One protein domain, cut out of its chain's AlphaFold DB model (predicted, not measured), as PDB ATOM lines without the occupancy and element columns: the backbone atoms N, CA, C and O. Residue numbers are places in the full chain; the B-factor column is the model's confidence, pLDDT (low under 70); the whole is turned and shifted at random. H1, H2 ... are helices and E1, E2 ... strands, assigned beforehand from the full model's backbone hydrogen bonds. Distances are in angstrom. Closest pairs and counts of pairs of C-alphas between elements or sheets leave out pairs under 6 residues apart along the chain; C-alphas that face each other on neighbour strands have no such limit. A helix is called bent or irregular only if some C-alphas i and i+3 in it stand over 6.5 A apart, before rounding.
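AT A GLANCE: This is residues 2 to 128 of the 266 residues of the protein "FtsK/SpoIIIE family protein" of Helicobacter pylori GAMchJs114i (UniProt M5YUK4). Three helices, H1, H3 and H4, lie side by side in a row with H3 in the middle, and a small sheet of two parallel strands, E1 and E2, packs on H3, mainly through E2. H2 sits past the last residues of H3, while at the end of a long looping link H5 stands free of this body. The printed part has 127 residues, with five named helices and two named strands in the order H1, H2, E1, H3, E2, H4, H5; the class is mostly helix. The whole is loose, with a radius of gyration of the C-alphas of 17.3 A and spans of 48 by 42 by 30 A.

HOW THE PARTS SIT: H1, residues 2 to 12, touches H3, residues 45 to 61, at a shallow tilt of 32 degrees, the same way; their closest C-alphas, of Tyr 2 and Ile 54, are 6.1 A apart. H2, residues 19 to 25, only just touches H3, with 3 pairs of C-alphas within 8 A, and H3 touches H2 with residues 60 to 61 alone; the closest C-alphas are those of Phe 19 and Asn 61, 5.2 A apart. E1, residues 33 to 38, and E2, residues 63 to 68, are parallel neighbours with 14 degrees between their directions; N 35 and O 64 are within hydrogen-bond range at 2.8 A, as are N 66 and O 35 at 2.8 A. E1, H3 and E2 form a strand-helix-strand unit, two parallel neighbour strands with a helix between them along the chain, and its crossover is right-handed. The closest C-alphas of H3 and E2, of Gly 58 and Leu 64, are 6.1 A apart, and H3 and E1 are near each other, with 9 pairs of C-alphas within 10 A. H4, residues 76 to 82, touches H3 at a shallow tilt of 15 degrees, the same way; the closest C-alphas are those of Glu 52 and Leu 81, 5.3 A apart. H5, residues 112 to 128, touches no helix and is apart from E1 and E2. Every O i to N i+4 pair is within hydrogen-bond range in H1, H2 and H5, against 11 of 13 in H3 and 2 of 3 in H4.

IN THESE COORDINATES: H1 begins with C-alpha 2 at (28.577, 45.074, 89.578) and is 15.0 A long, and H2 is 10.1 A. E1 measures 16.7 A and E2 16.3 A. H3 begins with C-alpha 45 at (18.179, 38.492, 80.964) and measures 23.4 A; it has a kink of 34 degrees near residue 55 and is irregular, with C-alphas 56 and 59 7.5 A apart. H4 is 10.0 A long, and H5, 24.5 A, ends with C-alpha 128 at (54.032, 47.501, 82.717).

THE WHOLE: The C-alphas of Gly 15 and Gln 111 are the two farthest apart, at 49.2 A. The printed part has no cut, and the link from H4 to H5, residues 83 to 111, is long. Residues 95 to 101 and 107 to 128 stand free. The mean pLDDT of the printed part is 70.6; 49 residues are under 70, among them 70 to 78 and 87 to 116.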
ATOM      1  N   TYR A   2      29.681  44.725  88.679       64.50
ATOM      2  CA  TYR A   2      28.577  45.074  89.578       64.50
ATOM      3  C   TYR A   2      28.982  45.128  91.066       64.50
ATOM      4  O   TYR A   2      28.778  46.150  91.706       64.50
ATOM      5  N   GLU A   3      29.670  44.103  91.583       68.62
ATOM      6  CA  GLU A   3      30.165  44.126  92.974       68.62
ATOM      7  C   GLU A   3      31.161  45.262  93.248       68.62
ATOM      8  O   GLU A   3      31.099  45.898  94.290       68.62
ATOM      9  N   TYR A   4      32.016  45.602  92.276       74.19
ATOM     10  CA  TYR A   4      32.910  46.763  92.387       74.19
ATOM     11  C   TYR A   4      32.126  48.072  92.586       74.19
ATOM     12  O   TYR A   4      32.516  48.897  93.404       74.19
ATOM     13  N   LEU A   5      31.010  48.255  91.867       76.69
ATOM     14  CA  LEU A   5      30.139  49.424  92.045       76.69
ATOM     15  C   LEU A   5      29.506  49.432  93.434       76.69
ATOM     16  O   LEU A   5      29.454  50.472  94.075       76.69
ATOM     17  N   LYS A   6      29.024  48.274  93.893       79.31
ATOM     18  CA  LYS A   6      28.364  48.142  95.192       79.31
ATOM     19  C   LYS A   6      29.315  48.492  96.338       79.31
ATOM     20  O   LYS A   6      28.965  49.330  97.162       79.31
ATOM     21  N   VAL A   7      30.517  47.915  96.334       80.50
ATOM     22  CA  VAL A   7      31.567  48.191  97.327       80.50
ATOM     23  C   VAL A   7      31.954  49.668  97.299       80.50
ATOM     24  O   VAL A   7      31.924  50.325  98.333       80.50
ATOM     25  N   ASN A   8      32.225  50.238  96.120       80.44
ATOM     26  CA  ASN A   8      32.589  51.652  96.027       80.44
ATOM     27  C   ASN A   8      31.481  52.579  96.536       80.44
ATOM     28  O   ASN A   8      31.778  53.503  97.285       80.44
ATOM     29  N   LEU A   9      30.220  52.333  96.163       81.12
ATOM     30  CA  LEU A   9      29.079  53.127  96.627       81.12
ATOM     31  C   LEU A   9      28.897  53.066  98.145       81.12
ATOM     32  O   LEU A   9      28.519  54.070  98.742       81.12
ATOM     33  N   GLN A  10      29.120  51.900  98.751       79.19
ATOM     34  CA  GLN A  10      28.885  51.683 100.178       79.19
ATOM     35  C   GLN A  10      30.057  52.140 101.046       79.19
ATOM     36  O   GLN A  10      29.836  52.737 102.093       79.19
ATOM     37  N   GLU A  11      31.288  51.871 100.619       82.56
ATOM     38  CA  GLU A  11      32.464  51.996 101.484       82.56
ATOM     39  C   GLU A  11      33.300  53.241 101.187       82.56
ATOM     40  O   GLU A  11      33.846  53.839 102.110       82.56
ATOM     41  N   LYS A  12      33.415  53.646  99.914       81.88
ATOM     42  CA  LYS A  12      34.344  54.717  99.504       81.88
ATOM     43  C   LYS A  12      33.647  56.023  99.144       81.88
ATOM     44  O   LYS A  12      34.096  57.092  99.535       81.88
ATOM     45  N   LEU A  13      32.544  55.945  98.406       85.94
ATOM     46  CA  LEU A  13      31.814  57.108  97.896       85.94
ATOM     47  C   LEU A  13      30.719  57.594  98.850       85.94
ATOM     48  O   LEU A  13      30.044  58.578  98.552       85.94
ATOM     49  N   ALA A  14      30.541  56.938  99.999       84.12
ATOM     50  CA  ALA A  14      29.637  57.405 101.038       84.12
ATOM     51  C   ALA A  14      30.074  58.800 101.523       84.12
ATOM     52  O   ALA A  14      31.190  58.984 101.998       84.12
ATOM     53  N   GLY A  15      29.196  59.793 101.369       83.19
ATOM     54  CA  GLY A  15      29.498  61.196 101.684       83.19
ATOM     55  C   GLY A  15      30.137  61.995 100.543       83.19
ATOM     56  O   GLY A  15      30.311  63.201 100.685       83.19
ATOM     57  N   PHE A  16      30.414  61.376  99.392       86.75
ATOM     58  CA  PHE A  16      30.905  62.055  98.192       86.75
ATOM     59  C   PHE A  16      29.815  62.128  97.123       86.75
ATOM     60  O   PHE A  16      28.937  61.271  97.026       86.75
ATOM     61  N   ARG A  17      29.871  63.171  96.288       86.00
ATOM     62  CA  ARG A  17      28.914  63.367  95.189       86.00
ATOM     63  C   ARG A  17      29.033  62.279  94.117       86.00
ATOM     64  O   ARG A  17      28.024  61.774  93.621       86.00
ATOM     65  N   ASP A  18      30.271  61.954  93.766       84.88
ATOM     66  CA  ASP A  18      30.682  60.986  92.756       84.88
ATOM     67  C   ASP A  18      32.180  60.656  92.931       84.88
ATOM     68  O   ASP A  18      32.851  61.163  93.834       84.88
ATOM     69  N   PHE A  19      32.706  59.785  92.069       87.69
ATOM     70  CA  PHE A  19      34.110  59.378  92.103       87.69
ATOM     71  C   PHE A  19      35.096  60.522  91.820       87.69
ATOM     72  O   PHE A  19      36.233  60.445  92.281       87.69
ATOM     73  N   ALA A  20      34.696  61.552  91.065       86.12
ATOM     74  CA  ALA A  20      35.572  62.677  90.753       86.12
ATOM     75  C   ALA A  20      35.773  63.530  92.009       86.12
ATOM     76  O   ALA A  20      36.911  63.757  92.404       86.12
ATOM     77  N   HIS A  21      34.678  63.849  92.706       90.25
ATOM     78  CA  HIS A  21      34.704  64.504  94.014       90.25
ATOM     79  C   HIS A  21      35.554  63.729  95.034       90.25
ATOM     80  O   HIS A  21      36.369  64.304  95.745       90.25
ATOM     81  N   TYR A  22      35.417  62.401  95.078       88.69
ATOM     82  CA  TYR A  22      36.257  61.559  95.935       88.69
ATOM     83  C   TYR A  22      37.751  61.654  95.569       88.69
ATOM     84  O   TYR A  22      38.596  61.786  96.451       88.69
ATOM     85  N   ASN A  23      38.090  61.621  94.277       87.19
ATOM     86  CA  ASN A  23      39.477  61.676  93.800       87.19
ATOM     87  C   ASN A  23      40.144  63.050  93.958       87.19
ATOM     88  O   ASN A  23      41.377  63.129  93.929       87.19
ATOM     89  N   GLU A  24      39.351  64.115  94.083       89.62
ATOM     90  CA  GLU A  24      39.825  65.460  94.416       89.62
ATOM     91  C   GLU A  24      40.259  65.550  95.886       89.62
ATOM     92  O   GLU A  24      41.274  66.176  96.181       89.62
ATOM     93  N   GLU A  25      39.536  64.888  96.795       86.62
ATOM     94  CA  GLU A  25      39.761  64.996  98.241       86.62
ATOM     95  C   GLU A  25      40.664  63.905  98.839       86.62
ATOM     96  O   GLU A  25      41.217  64.091  99.926       86.62
ATOM     97  N   LYS A  26      40.788  62.739  98.192       86.56
ATOM     98  CA  LYS A  26      41.478  61.565  98.754       86.56
ATOM     99  C   LYS A  26      42.749  61.201  97.992       86.56
ATOM    100  O   LYS A  26      42.794  61.221  96.764       86.56
ATOM    101  N   GLU A  27      43.769  60.793  98.748       78.62
ATOM    102  CA  GLU A  27      45.047  60.315  98.201       78.62
ATOM    103  C   GLU A  27      44.922  58.923  97.551       78.62
ATOM    104  O   GLU A  27      45.508  58.687  96.494       78.62
ATOM    105  N   ASP A  28      44.107  58.021  98.119       81.31
ATOM    106  CA  ASP A  28      43.773  56.720  97.511       81.31
ATOM    107  C   ASP A  28      42.728  56.892  96.402       81.31
ATOM    108  O   ASP A  28      41.534  56.659  96.604       81.31
ATOM    109  N   ARG A  29      43.175  57.351  95.230       79.25
ATOM    110  CA  ARG A  29      42.304  57.647  94.086       79.25
ATOM    111  C   ARG A  29      41.705  56.384  93.462       79.25
ATOM    112  O   ARG A  29      42.402  55.443  93.088       79.25
ATOM    113  N   LEU A  30      40.397  56.424  93.222       77.25
ATOM    114  CA  LEU A  30      39.665  55.425  92.455       77.25
ATOM    115  C   LEU A  30      39.997  55.507  90.955       77.25
ATOM    116  O   LEU A  30      39.987  56.596  90.372       77.25
ATOM    117  N   PRO A  31      40.236  54.369  90.281       74.81
ATOM    118  CA  PRO A  31      40.543  54.354  88.858       74.81
ATOM    119  C   PRO A  31      39.295  54.593  87.997       74.81
ATOM    120  O   PRO A  31      38.236  54.014  88.247       74.81
ATOM    121  N   LEU A  32      39.456  55.355  86.909       78.62
ATOM    122  CA  LEU A  32      38.471  55.427  85.828       78.62
ATOM    123  C   LEU A  32      38.550  54.152  84.974       78.62
ATOM    124  O   LEU A  32      39.620  53.779  84.489       78.62
ATOM    125  N   LYS A  33      37.414  53.486  84.778       79.00
ATOM    126  CA  LYS A  33      37.275  52.261  83.986       79.00
ATOM    127  C   LYS A  33      36.359  52.531  82.796       79.00
ATOM    128  O   LYS A  33      35.260  53.040  82.977       79.00
ATOM    129  N   ALA A  34      36.793  52.160  81.596       79.00
ATOM    130  CA  ALA A  34      35.958  52.189  80.399       79.00
ATOM    131  C   ALA A  34      35.541  50.759  80.025       79.00
ATOM    132  O   ALA A  34      36.383  49.864  79.949       79.00
ATOM    133  N   LEU A  35      34.244  50.542  79.823       75.62
ATOM    134  CA  LEU A  35      33.640  49.269  79.449       75.62
ATOM    135  C   LEU A  35      33.088  49.387  78.028       75.62
ATOM    136  O   LEU A  35      32.164  50.157  77.803       75.62
ATOM    137  N   PHE A  36      33.633  48.614  77.092       78.75
ATOM    138  CA  PHE A  36      33.157  48.552  75.710       78.75
ATOM    139  C   PHE A  36      32.442  47.223  75.488       78.75
ATOM    140  O   PHE A  36      33.021  46.162  75.727       78.75
ATOM    141  N   LEU A  37      31.184  47.275  75.062       72.69
ATOM    142  CA  LEU A  37      30.351  46.098  74.836       72.69
ATOM    143  C   LEU A  37      29.755  46.151  73.435       72.69
ATOM    144  O   LEU A  37      29.093  47.122  73.084       72.69
ATOM    145  N   SER A  38      29.963  45.088  72.660       77.06
ATOM    146  CA  SER A  38      29.298  44.858  71.373       77.06
ATOM    147  C   SER A  38      28.507  43.556  71.433       77.06
ATOM    148  O   SER A  38      28.856  42.661  72.205       77.06
ATOM    149  N   GLY A  39      27.440  43.450  70.641       69.25
ATOM    150  CA  GLY A  39      26.590  42.255  70.616       69.25
ATOM    151  C   GLY A  39      25.747  42.069  71.883       69.25
ATOM    152  O   GLY A  39      25.447  40.940  72.269       69.25
ATOM    153  N   VAL A  40      25.358  43.167  72.544       71.56
ATOM    154  CA  VAL A  40      24.552  43.136  73.783       71.56
ATOM    155  C   VAL A  40      23.190  42.461  73.587       71.56
ATOM    156  O   VAL A  40      22.635  41.901  74.531       71.56
ATOM    157  N   ASP A  41      22.703  42.408  72.349       70.81
ATOM    158  CA  ASP A  41      21.469  41.718  71.967       70.81
ATOM    159  C   ASP A  41      21.504  40.202  72.242       70.81
ATOM    160  O   ASP A  41      20.451  39.583  72.394       70.81
ATOM    161  N   ALA A  42      22.697  39.600  72.335       71.38
ATOM    162  CA  ALA A  42      22.884  38.176  72.618       71.38
ATOM    163  C   ALA A  42      22.980  37.848  74.123       71.38
ATOM    164  O   ALA A  42      23.132  36.681  74.492       71.38
ATOM    165  N   LEU A  43      22.926  38.853  75.005       73.38
ATOM    166  CA  LEU A  43      23.046  38.640  76.447       73.38
ATOM    167  C   LEU A  43      21.782  38.017  77.051       73.38
ATOM    168  O   LEU A  43      20.652  38.291  76.645       73.38
ATOM    169  N   SER A  44      21.981  37.200  78.089       77.50
ATOM    170  CA  SER A  44      20.883  36.676  78.902       77.50
ATOM    171  C   SER A  44      20.173  37.795  79.676       77.50
ATOM    172  O   SER A  44      20.737  38.866  79.913       77.50
ATOM    173  N   LYS A  45      18.939  37.537  80.134       77.19
ATOM    174  CA  LYS A  45      18.179  38.492  80.964       77.19
ATOM    175  C   LYS A  45      18.941  38.902  82.230       77.19
ATOM    176  O   LYS A  45      18.969  40.084  82.554       77.19
ATOM    177  N   ASP A  46      19.607  37.955  82.890       73.88
ATOM    178  CA  ASP A  46      20.403  38.234  84.091       73.88
ATOM    179  C   ASP A  46      21.608  39.127  83.773       73.88
ATOM    180  O   ASP A  46      21.893  40.080  84.494       73.88
ATOM    181  N   ALA A  47      22.298  38.873  82.657       75.62
ATOM    182  CA  ALA A  47      23.415  39.705  82.222       75.62
ATOM    183  C   ALA A  47      22.963  41.133  81.867       75.62
ATOM    184  O   ALA A  47      23.643  42.094  82.230       75.62
ATOM    185  N   LEU A  48      21.798  41.282  81.224       78.75
ATOM    186  CA  LEU A  48      21.192  42.585  80.931       78.75
ATOM    187  C   LEU A  48      20.790  43.333  82.207       78.75
ATOM    188  O   LEU A  48      21.035  44.533  82.296       78.75
ATOM    189  N   TYR A  49      20.265  42.635  83.218       80.31
ATOM    190  CA  TYR A  49      19.968  43.221  84.528       80.31
ATOM    191  C   TYR A  49      21.222  43.813  85.186       80.31
ATOM    192  O   TYR A  49      21.216  44.964  85.626       80.31
ATOM    193  N   TYR A  50      22.334  43.070  85.220       81.12
ATOM    194  CA  TYR A  50      23.586  43.599  85.771       81.12
ATOM    195  C   TYR A  50      24.153  44.744  84.931       81.12
ATOM    196  O   TYR A  50      24.673  45.711  85.492       81.12
ATOM    197  N   LEU A  51      24.042  44.659  83.603       82.62
ATOM    198  CA  LEU A  51      24.476  45.719  82.700       82.62
ATOM    199  C   LEU A  51      23.684  47.013  82.920       82.62
ATOM    200  O   LEU A  51      24.292  48.075  83.007       82.62
ATOM    201  N   GLU A  52      22.367  46.932  83.109       84.81
ATOM    202  CA  GLU A  52      21.523  48.084  83.447       84.81
ATOM    203  C   GLU A  52      22.029  48.778  84.714       84.81
ATOM    204  O   GLU A  52      22.198  49.997  84.732       84.81
ATOM    205  N   LYS A  53      22.350  48.017  85.767       83.31
ATOM    206  CA  LYS A  53      22.909  48.590  87.002       83.31
ATOM    207  C   LYS A  53      24.283  49.212  86.782       83.31
ATOM    208  O   LYS A  53      24.559  50.273  87.340       83.31
ATOM    209  N   ILE A  54      25.125  48.585  85.960       83.56
ATOM    210  CA  ILE A  54      26.435  49.136  85.602       83.56
ATOM    211  C   ILE A  54      26.281  50.448  84.839       83.56
ATOM    212  O   ILE A  54      26.962  51.407  85.174       83.56
ATOM    213  N   MET A  55      25.370  50.537  83.874       84.12
ATOM    214  CA  MET A  55      25.135  51.772  83.123       84.12
ATOM    215  C   MET A  55      24.517  52.861  84.003       84.12
ATOM    216  O   MET A  55      24.945  54.010  83.962       84.12
ATOM    217  N   ARG A  56      23.568  52.493  84.869       85.88
ATOM    218  CA  ARG A  56      22.876  53.427  85.764       85.88
ATOM    219  C   ARG A  56      23.789  54.051  86.817       85.88
ATOM    220  O   ARG A  56      23.665  55.239  87.103       85.88
ATOM    221  N   PHE A  57      24.651  53.253  87.445       85.88
ATOM    222  CA  PHE A  57      25.491  53.706  88.562       85.88
ATOM    223  C   PHE A  57      26.962  53.886  88.187       85.88
ATOM    224  O   PHE A  57      27.737  54.410  88.986       85.88
ATOM    225  N   GLY A  58      27.351  53.465  86.986       84.00
ATOM    226  CA  GLY A  58      28.738  53.410  86.550       84.00
ATOM    227  C   GLY A  58      29.421  54.764  86.559       84.00
ATOM    228  O   GLY A  58      30.470  54.895  87.183       84.00
ATOM    229  N   SER A  59      28.812  55.781  85.946       83.00
ATOM    230  CA  SER A  59      29.416  57.114  85.814       83.00
ATOM    231  C   SER A  59      29.799  57.713  87.171       83.00
ATOM    232  O   SER A  59      30.931  58.155  87.354       83.00
ATOM    233  N   LYS A  60      28.906  57.610  88.164       83.81
ATOM    234  CA  LYS A  60      29.160  58.053  89.545       83.81
ATOM    235  C   LYS A  60      30.284  57.285  90.241       83.81
ATOM    236  O   LYS A  60      30.852  57.797  91.195       83.81
ATOM    237  N   ASN A  61      30.611  56.086  89.770       82.88
ATOM    238  CA  ASN A  61      31.631  55.198  90.329       82.88
ATOM    239  C   ASN A  61      32.931  55.153  89.510       82.88
ATOM    240  O   ASN A  61      33.766  54.273  89.734       82.88
ATOM    241  N   GLY A  62      33.090  56.047  88.531       81.25
ATOM    242  CA  GLY A  62      34.250  56.038  87.644       81.25
ATOM    243  C   GLY A  62      34.215  54.890  86.638       81.25
ATOM    244  O   GLY A  62      35.255  54.346  86.287       81.25
ATOM    245  N   VAL A  63      33.029  54.482  86.184       83.25
ATOM    246  CA  VAL A  63      32.836  53.456  85.153       83.25
ATOM    247  C   VAL A  63      32.053  54.046  83.985       83.25
ATOM    248  O   VAL A  63      30.845  54.256  84.072       83.25
ATOM    249  N   LEU A  64      32.734  54.290  82.873       83.44
ATOM    250  CA  LEU A  64      32.129  54.755  81.629       83.44
ATOM    251  C   LEU A  64      31.807  53.552  80.748       83.44
ATOM    252  O   LEU A  64      32.681  52.729  80.493       83.44
ATOM    253  N   SER A  65      30.560  53.431  80.301       81.62
ATOM    254  CA  SER A  65      30.104  52.291  79.499       81.62
ATOM    255  C   SER A  65      29.738  52.742  78.089       81.62
ATOM    256  O   SER A  65      28.908  53.629  77.922       81.62
ATOM    257  N   PHE A  66      30.339  52.104  77.091       82.75
ATOM    258  CA  PHE A  66      30.086  52.285  75.667       82.75
ATOM    259  C   PHE A  66      29.458  51.003  75.133       82.75
ATOM    260  O   PHE A  66      30.074  49.935  75.178       82.75
ATOM    261  N   VAL A  67      28.218  51.099  74.664       78.25
ATOM    262  CA  VAL A  67      27.436  49.940  74.237       78.25
ATOM    263  C   VAL A  67      27.054  50.089  72.773       78.25
ATOM    264  O   VAL A  67      26.358  51.031  72.405       78.25
ATOM    265  N   ASN A  68      27.497  49.141  71.952       75.50
ATOM    266  CA  ASN A  68      27.069  48.993  70.572       75.50
ATOM    267  C   ASN A  68      25.860  48.046  70.511       75.50
ATOM    268  O   ASN A  68      25.964  46.862  70.848       75.50
ATOM    269  N   LEU A  69      24.715  48.593  70.102       71.62
ATOM    270  CA  LEU A  69      23.469  47.860  69.874       71.62
ATOM    271  C   LEU A  69      23.292  47.694  68.363       71.62
ATOM    272  O   LEU A  69      23.055  48.673  67.659       71.62
ATOM    273  N   GLU A  70      23.448  46.465  67.870       65.00
ATOM    274  CA  GLU A  70      23.422  46.170  66.432       65.00
ATOM    275  C   GLU A  70      22.001  45.986  65.884       65.00
ATOM    276  O   GLU A  70      21.781  46.217  64.696       65.00
ATOM    277  N   SER A  71      21.017  45.620  66.716       60.09
ATOM    278  CA  SER A  71      19.629  45.473  66.277       60.09
ATOM    279  C   SER A  71      18.638  46.329  67.072       60.09
ATOM    280  O   SER A  71      18.624  46.355  68.298       60.09
ATOM    281  N   GLU A  72      17.710  46.975  66.360       54.50
ATOM    282  CA  GLU A  72      16.487  47.553  66.935       54.50
ATOM    283  C   GLU A  72      15.421  46.472  67.212       54.50
ATOM    284  O   GLU A  72      14.220  46.736  67.149       54.50
ATOM    285  N   LYS A  73      15.808  45.217  67.477       53.62
ATOM    286  CA  LYS A  73      14.816  44.203  67.852       53.62
ATOM    287  C   LYS A  73      14.249  44.567  69.225       53.62
ATOM    288  O   LYS A  73      15.009  44.785  70.164       53.62
ATOM    289  N   ASN A  74      12.915  44.615  69.326       52.44
ATOM    290  CA  ASN A  74      12.130  44.927  70.530       52.44
ATOM    291  C   ASN A  74      12.427  43.963  71.697       52.44
ATOM    292  O   ASN A  74      11.624  43.094  72.038       52.44
ATOM    293  N   ASN A  75      13.585  44.104  72.332       60.41
ATOM    294  CA  ASN A  75      13.886  43.495  73.613       60.41
ATOM    295  C   ASN A  75      13.676  44.567  74.681       60.41
ATOM    296  O   ASN A  75      14.489  45.477  74.830       60.41
ATOM    297  N   LYS A  76      12.582  44.444  75.435       64.50
ATOM    298  CA  LYS A  76      12.201  45.364  76.519       64.50
ATOM    299  C   LYS A  76      13.354  45.641  77.500       64.50
ATOM    300  O   LYS A  76      13.493  46.748  77.997       64.50
ATOM    301  N   SER A  77      14.234  44.659  77.712       62.62
ATOM    302  CA  SER A  77      15.409  44.794  78.585       62.62
ATOM    303  C   SER A  77      16.504  45.692  77.983       62.62
ATOM    304  O   SER A  77      17.211  46.378  78.713       62.62
ATOM    305  N   ALA A  78      16.646  45.725  76.653       64.94
ATOM    306  CA  ALA A  78      17.553  46.649  75.969       64.94
ATOM    307  C   ALA A  78      17.002  48.088  75.985       64.94
ATOM    308  O   ALA A  78      17.776  49.038  76.058       64.94
ATOM    309  N   GLU A  79      15.677  48.267  75.989       72.19
ATOM    310  CA  GLU A  79      15.035  49.580  76.180       72.19
ATOM    311  C   GLU A  79      15.246  50.169  77.582       72.19
ATOM    312  O   GLU A  79      15.208  51.386  77.750       72.19
ATOM    313  N   ASP A  80      15.504  49.348  78.596       75.19
ATOM    314  CA  ASP A  80      15.854  49.861  79.921       75.19
ATOM    315  C   ASP A  80      17.288  50.413  79.956       75.19
ATOM    316  O   ASP A  80      17.528  51.452  80.574       75.19
ATOM    317  N   LEU A  81      18.226  49.818  79.205       75.81
ATOM    318  CA  LEU A  81      19.592  50.352  79.047       75.81
ATOM    319  C   LEU A  81      19.581  51.747  78.414       75.81
ATOM    320  O   LEU A  81      20.313  52.646  78.830       75.81
ATOM    321  N   LYS A  82      18.690  51.932  77.437       76.44
ATOM    322  CA  LYS A  82      18.451  53.188  76.722       76.44
ATOM    323  C   LYS A  82      18.105  54.361  77.651       76.44
ATOM    324  O   LYS A  82      18.465  55.492  77.348       76.44
ATOM    325  N   LYS A  83      17.462  54.114  78.800       79.81
ATOM    326  CA  LYS A  83      17.112  55.157  79.791       79.81
ATOM    327  C   LYS A  83      18.324  55.742  80.516       79.81
ATOM    328  O   LYS A  83      18.218  56.791  81.145       79.81
ATOM    329  N   HIS A  84      19.452  55.042  80.473       80.69
ATOM    330  CA  HIS A  84      20.679  55.393  81.183       80.69
ATOM    331  C   HIS A  84      21.840  55.703  80.230       80.69
ATOM    332  O   HIS A  84      22.976  55.824  80.681       80.69
ATOM    333  N   ALA A  85      21.565  55.819  78.928       74.94
ATOM    334  CA  ALA A  85      22.561  56.040  77.891       74.94
ATOM    335  C   ALA A  85      22.288  57.333  77.117       74.94
ATOM    336  O   ALA A  85      21.142  57.674  76.830       74.94
ATOM    337  N   GLU A  86      23.361  58.009  76.718       71.06
ATOM    338  CA  GLU A  86      23.309  59.001  75.648       71.06
ATOM    339  C   GLU A  86      23.494  58.295  74.302       71.06
ATOM    340  O   GLU A  86      24.374  57.446  74.143       71.06
ATOM    341  N   PHE A  87      22.648  58.628  73.328       66.06
ATOM    342  CA  PHE A  87      22.682  57.996  72.013       66.06
ATOM    343  C   PHE A  87      23.484  58.808  71.017       66.06
ATOM    344  O   PHE A  87      23.174  59.967  70.743       66.06
ATOM    345  N   PHE A  88      24.417  58.127  70.366       61.56
ATOM    346  CA  PHE A  88      25.141  58.638  69.218       61.56
ATOM    347  C   PHE A  88      24.621  57.906  67.977       61.56
ATOM    348  O   PHE A  88      25.040  56.793  67.676       61.56
ATOM    349  N   LYS A  89      23.634  58.501  67.290       57.59
ATOM    350  CA  LYS A  89      23.180  58.023  65.965       57.59
ATOM    351  C   LYS A  89      24.102  58.485  64.836       57.59
ATOM    352  O   LYS A  89      24.078  57.915  63.752       57.59
ATOM    353  N   ASP A  90      24.894  59.519  65.098       50.88
ATOM    354  CA  ASP A  90      25.794  60.127  64.135       50.88
ATOM    355  C   ASP A  90      27.175  59.461  64.217       50.88
ATOM    356  O   ASP A  90      27.855  59.538  65.239       50.88
ATOM    357  N   ARG A  91      27.573  58.776  63.139       52.16
ATOM    358  CA  ARG A  91      28.898  58.148  62.999       52.16
ATOM    359  C   ARG A  91      30.002  59.155  62.649       52.16
ATOM    360  O   ARG A  91      31.148  58.748  62.503       52.16
ATOM    361  N   THR A  92      29.666  60.436  62.487       50.31
ATOM    362  CA  THR A  92      30.564  61.454  61.927       50.31
ATOM    363  C   THR A  92      30.814  62.668  62.824       50.31
ATOM    364  O   THR A  92      31.913  63.212  62.782       50.31
ATOM    365  N   SER A  93      29.886  63.058  63.701       51.00
ATOM    366  CA  SER A  93      30.045  64.288  64.497       51.00
ATOM    367  C   SER A  93      30.411  64.006  65.960       51.00
ATOM    368  O   SER A  93      29.563  63.992  66.851       51.00
ATOM    369  N   PHE A  94      31.708  63.836  66.233       54.72
ATOM    370  CA  PHE A  94      32.266  63.799  67.597       54.72
ATOM    371  C   PHE A  94      32.507  65.200  68.197       54.72
ATOM    372  O   PHE A  94      33.104  65.323  69.264       54.72
ATOM    373  N   GLU A  95      32.004  66.265  67.565       50.28
ATOM    374  CA  GLU A  95      32.217  67.672  67.955       50.28
ATOM    375  C   GLU A  95      31.828  67.996  69.411       50.28
ATOM    376  O   GLU A  95      32.343  68.936  70.016       50.28
ATOM    377  N   ARG A  96      30.938  67.200  70.016       47.44
ATOM    378  CA  ARG A  96      30.517  67.374  71.417       47.44
ATOM    379  C   ARG A  96      31.536  66.860  72.436       47.44
ATOM    380  O   ARG A  96      31.471  67.248  73.600       47.44
ATOM    381  N   LEU A  97      32.512  66.054  72.017       53.50
ATOM    382  CA  LEU A  97      33.587  65.531  72.861       53.50
ATOM    383  C   LEU A  97      34.803  66.471  72.890       53.50
ATOM    384  O   LEU A  97      35.939  66.025  72.842       53.50
ATOM    385  N   LYS A  98      34.587  67.784  73.021       44.75
ATOM    386  CA  LYS A  98      35.640  68.825  72.968       44.75
ATOM    387  C   LYS A  98      36.799  68.678  73.971       44.75
ATOM    388  O   LYS A  98      37.812  69.353  73.832       44.75
ATOM    389  N   TYR A  99      36.649  67.828  74.987       44.47
ATOM    390  CA  TYR A  99      37.683  67.526  75.988       44.47
ATOM    391  C   TYR A  99      38.347  66.156  75.792       44.47
ATOM    392  O   TYR A  99      39.216  65.766  76.566       44.47
ATOM    393  N   LEU A 100      37.921  65.408  74.779       43.12
ATOM    394  CA  LEU A 100      38.380  64.071  74.443       43.12
ATOM    395  C   LEU A 100      39.032  64.176  73.064       43.12
ATOM    396  O   LEU A 100      38.369  64.460  72.071       43.12
ATOM    397  N   ASN A 101      40.348  63.986  73.004       42.50
ATOM    398  CA  ASN A 101      41.056  63.944  71.730       42.50
ATOM    399  C   ASN A 101      40.747  62.590  71.071       42.50
ATOM    400  O   ASN A 101      41.413  61.592  71.350       42.50
ATOM    401  N   VAL A 102      39.648  62.526  70.316       42.94
ATOM    402  CA  VAL A 102      39.168  61.296  69.678       42.94
ATOM    403  C   VAL A 102      39.688  61.244  68.252       42.94
ATOM    404  O   VAL A 102      39.249  62.003  67.393       42.94
ATOM    405  N   GLU A 103      40.599  60.315  67.993       43.06
ATOM    406  CA  GLU A 103      40.956  59.925  66.634       43.06
ATOM    407  C   GLU A 103      39.950  58.874  66.149       43.06
ATOM    408  O   GLU A 103      39.912  57.745  66.642       43.06
ATOM    409  N   VAL A 104      39.089  59.260  65.206       44.03
ATOM    410  CA  VAL A 104      38.137  58.344  64.568       44.03
ATOM    411  C   VAL A 104      38.858  57.632  63.433       44.03
ATOM    412  O   VAL A 104      38.966  58.143  62.320       44.03
ATOM    413  N   ILE A 105      39.368  56.438  63.718       45.75
ATOM    414  CA  ILE A 105      39.941  55.565  62.694       45.75
ATOM    415  C   ILE A 105      38.770  54.871  61.993       45.75
ATOM    416  O   ILE A 105      38.239  53.875  62.485       45.75
ATOM    417  N   ASN A 106      38.322  55.435  60.867       38.44
ATOM    418  CA  ASN A 106      37.298  54.810  60.032       38.44
ATOM    419  C   ASN A 106      37.825  53.477  59.492       38.44
ATOM    420  O   ASN A 106      38.772  53.433  58.705       38.44
ATOM    421  N   ASP A 107      37.198  52.393  59.938       42.28
ATOM    422  CA  ASP A 107      37.547  51.023  59.591       42.28
ATOM    423  C   ASP A 107      37.066  50.683  58.171       42.28
ATOM    424  O   ASP A 107      36.063  50.004  57.948       42.28
ATOM    425  N   HIS A 108      37.786  51.194  57.175       43.47
ATOM    426  CA  HIS A 108      37.778  50.625  55.834       43.47
ATOM    427  C   HIS A 108      38.810  49.498  55.776       43.47
ATOM    428  O   HIS A 108      39.846  49.615  55.130       43.47
ATOM    429  N   GLY A 109      38.509  48.411  56.491       45.56
ATOM    430  CA  GLY A 109      39.263  47.165  56.476       45.56
ATOM    431  C   GLY A 109      40.607  47.289  57.181       45.56
ATOM    432  O   GLY A 109      41.626  47.537  56.538       45.56
ATOM    433  N   ILE A 110      40.625  47.064  58.497       48.44
ATOM    434  CA  ILE A 110      41.864  46.961  59.276       48.44
ATOM    435  C   ILE A 110      42.822  45.979  58.589       48.44
ATOM    436  O   ILE A 110      42.640  44.760  58.637       48.44
ATOM    437  N   GLN A 111      43.883  46.503  57.971       58.22
ATOM    438  CA  GLN A 111      45.036  45.692  57.603       58.22
ATOM    439  C   GLN A 111      45.545  45.038  58.891       58.22
ATOM    440  O   GLN A 111      45.792  45.728  59.882       58.22
ATOM    441  N   SER A 112      45.676  43.710  58.894       59.06
ATOM    442  CA  SER A 112      46.006  42.876  60.066       59.06
ATOM    443  C   SER A 112      47.183  43.394  60.906       59.06
ATOM    444  O   SER A 112      47.233  43.160  62.116       59.06
ATOM    445  N   GLN A 113      48.092  44.148  60.285       63.97
ATOM    446  CA  GLN A 113      49.215  44.811  60.930       63.97
ATOM    447  C   GLN A 113      48.795  45.879  61.957       63.97
ATOM    448  O   GLN A 113      49.336  45.888  63.054       63.97
ATOM    449  N   HIS A 114      47.785  46.710  61.689       61.81
ATOM    450  CA  HIS A 114      47.355  47.751  62.635       61.81
ATOM    451  C   HIS A 114      46.688  47.173  63.889       61.81
ATOM    452  O   HIS A 114      46.907  47.666  64.996       61.81
ATOM    453  N   MET A 115      45.912  46.091  63.744       58.06
ATOM    454  CA  MET A 115      45.348  45.373  64.895       58.06
ATOM    455  C   MET A 115      46.459  44.761  65.751       58.06
ATOM    456  O   MET A 115      46.384  44.778  66.978       58.06
ATOM    457  N   LYS A 116      47.509  44.248  65.101       66.50
ATOM    458  CA  LYS A 116      48.686  43.708  65.775       66.50
ATOM    459  C   LYS A 116      49.450  44.801  66.520       66.50
ATOM    460  O   LYS A 116      49.714  44.627  67.701       66.50
ATOM    461  N   ASP A 117      49.684  45.950  65.893       73.25
ATOM    462  CA  ASP A 117      50.372  47.086  66.516       73.25
ATOM    463  C   ASP A 117      49.573  47.659  67.703       73.25
ATOM    464  O   ASP A 117      50.139  48.005  68.743       73.25
ATOM    465  N   PHE A 118      48.241  47.724  67.591       69.00
ATOM    466  CA  PHE A 118      47.358  48.111  68.693       69.00
ATOM    467  C   PHE A 118      47.382  47.087  69.832       69.00
ATOM    468  O   PHE A 118      47.551  47.456  70.997       69.00
ATOM    469  N   ALA A 119      47.271  45.797  69.505       67.81
ATOM    470  CA  ALA A 119      47.379  44.717  70.477       67.81
ATOM    471  C   ALA A 119      48.751  44.713  71.166       67.81
ATOM    472  O   ALA A 119      48.812  44.514  72.377       67.81
ATOM    473  N   ASP A 120      49.834  45.000  70.441       77.62
ATOM    474  CA  ASP A 120      51.193  45.091  70.971       77.62
ATOM    475  C   ASP A 120      51.366  46.309  71.885       77.62
ATOM    476  O   ASP A 120      51.950  46.180  72.964       77.62
ATOM    477  N   LYS A 121      50.778  47.465  71.547       76.81
ATOM    478  CA  LYS A 121      50.726  48.639  72.441       76.81
ATOM    479  C   LYS A 121      49.929  48.354  73.716       76.81
ATOM    480  O   LYS A 121      50.406  48.655  74.811       76.81
ATOM    481  N   ILE A 122      48.755  47.725  73.604       70.25
ATOM    482  CA  ILE A 122      47.965  47.281  74.762       70.25
ATOM    483  C   ILE A 122      48.770  46.286  75.597       70.25
ATOM    484  O   ILE A 122      48.840  46.412  76.818       70.25
ATOM    485  N   LYS A 123      49.420  45.312  74.957       69.69
ATOM    486  CA  LYS A 123      50.248  44.310  75.623       69.69
ATOM    487  C   LYS A 123      51.426  44.954  76.344       69.69
ATOM    488  O   LYS A 123      51.687  44.567  77.475       69.69
ATOM    489  N   ALA A 124      52.095  45.943  75.756       75.62
ATOM    490  CA  ALA A 124      53.177  46.690  76.396       75.62
ATOM    491  C   ALA A 124      52.680  47.505  77.603       75.62
ATOM    492  O   ALA A 124      53.269  47.419  78.682       75.62
ATOM    493  N   TYR A 125      51.553  48.212  77.455       68.75
ATOM    494  CA  TYR A 125      50.911  48.960  78.539       68.75
ATOM    495  C   TYR A 125      50.517  48.045  79.707       68.75
ATOM    496  O   TYR A 125      50.856  48.301  80.863       68.75
ATOM    497  N   TYR A 126      49.856  46.921  79.417       56.62
ATOM    498  CA  TYR A 126      49.501  45.952  80.447       56.62
ATOM    499  C   TYR A 126      50.705  45.175  80.965       56.62
ATOM    500  O   TYR A 126      50.662  44.779  82.115       56.62
ATOM    501  N   LYS A 127      51.787  44.977  80.209       64.38
ATOM    502  CA  LYS A 127      53.017  44.367  80.737       64.38
ATOM    503  C   LYS A 127      53.637  45.244  81.827       64.38
ATOM    504  O   LYS A 127      54.061  44.711  82.840       64.38
ATOM    505  N   GLN A 128      53.595  46.569  81.672       60.16
ATOM    506  CA  GLN A 128      54.032  47.501  82.717       60.16
ATOM    507  C   GLN A 128      53.073  47.574  83.922       60.16
ATOM    508  O   GLN A 128      53.527  47.842  85.029       60.16
TER     509      GLN A 128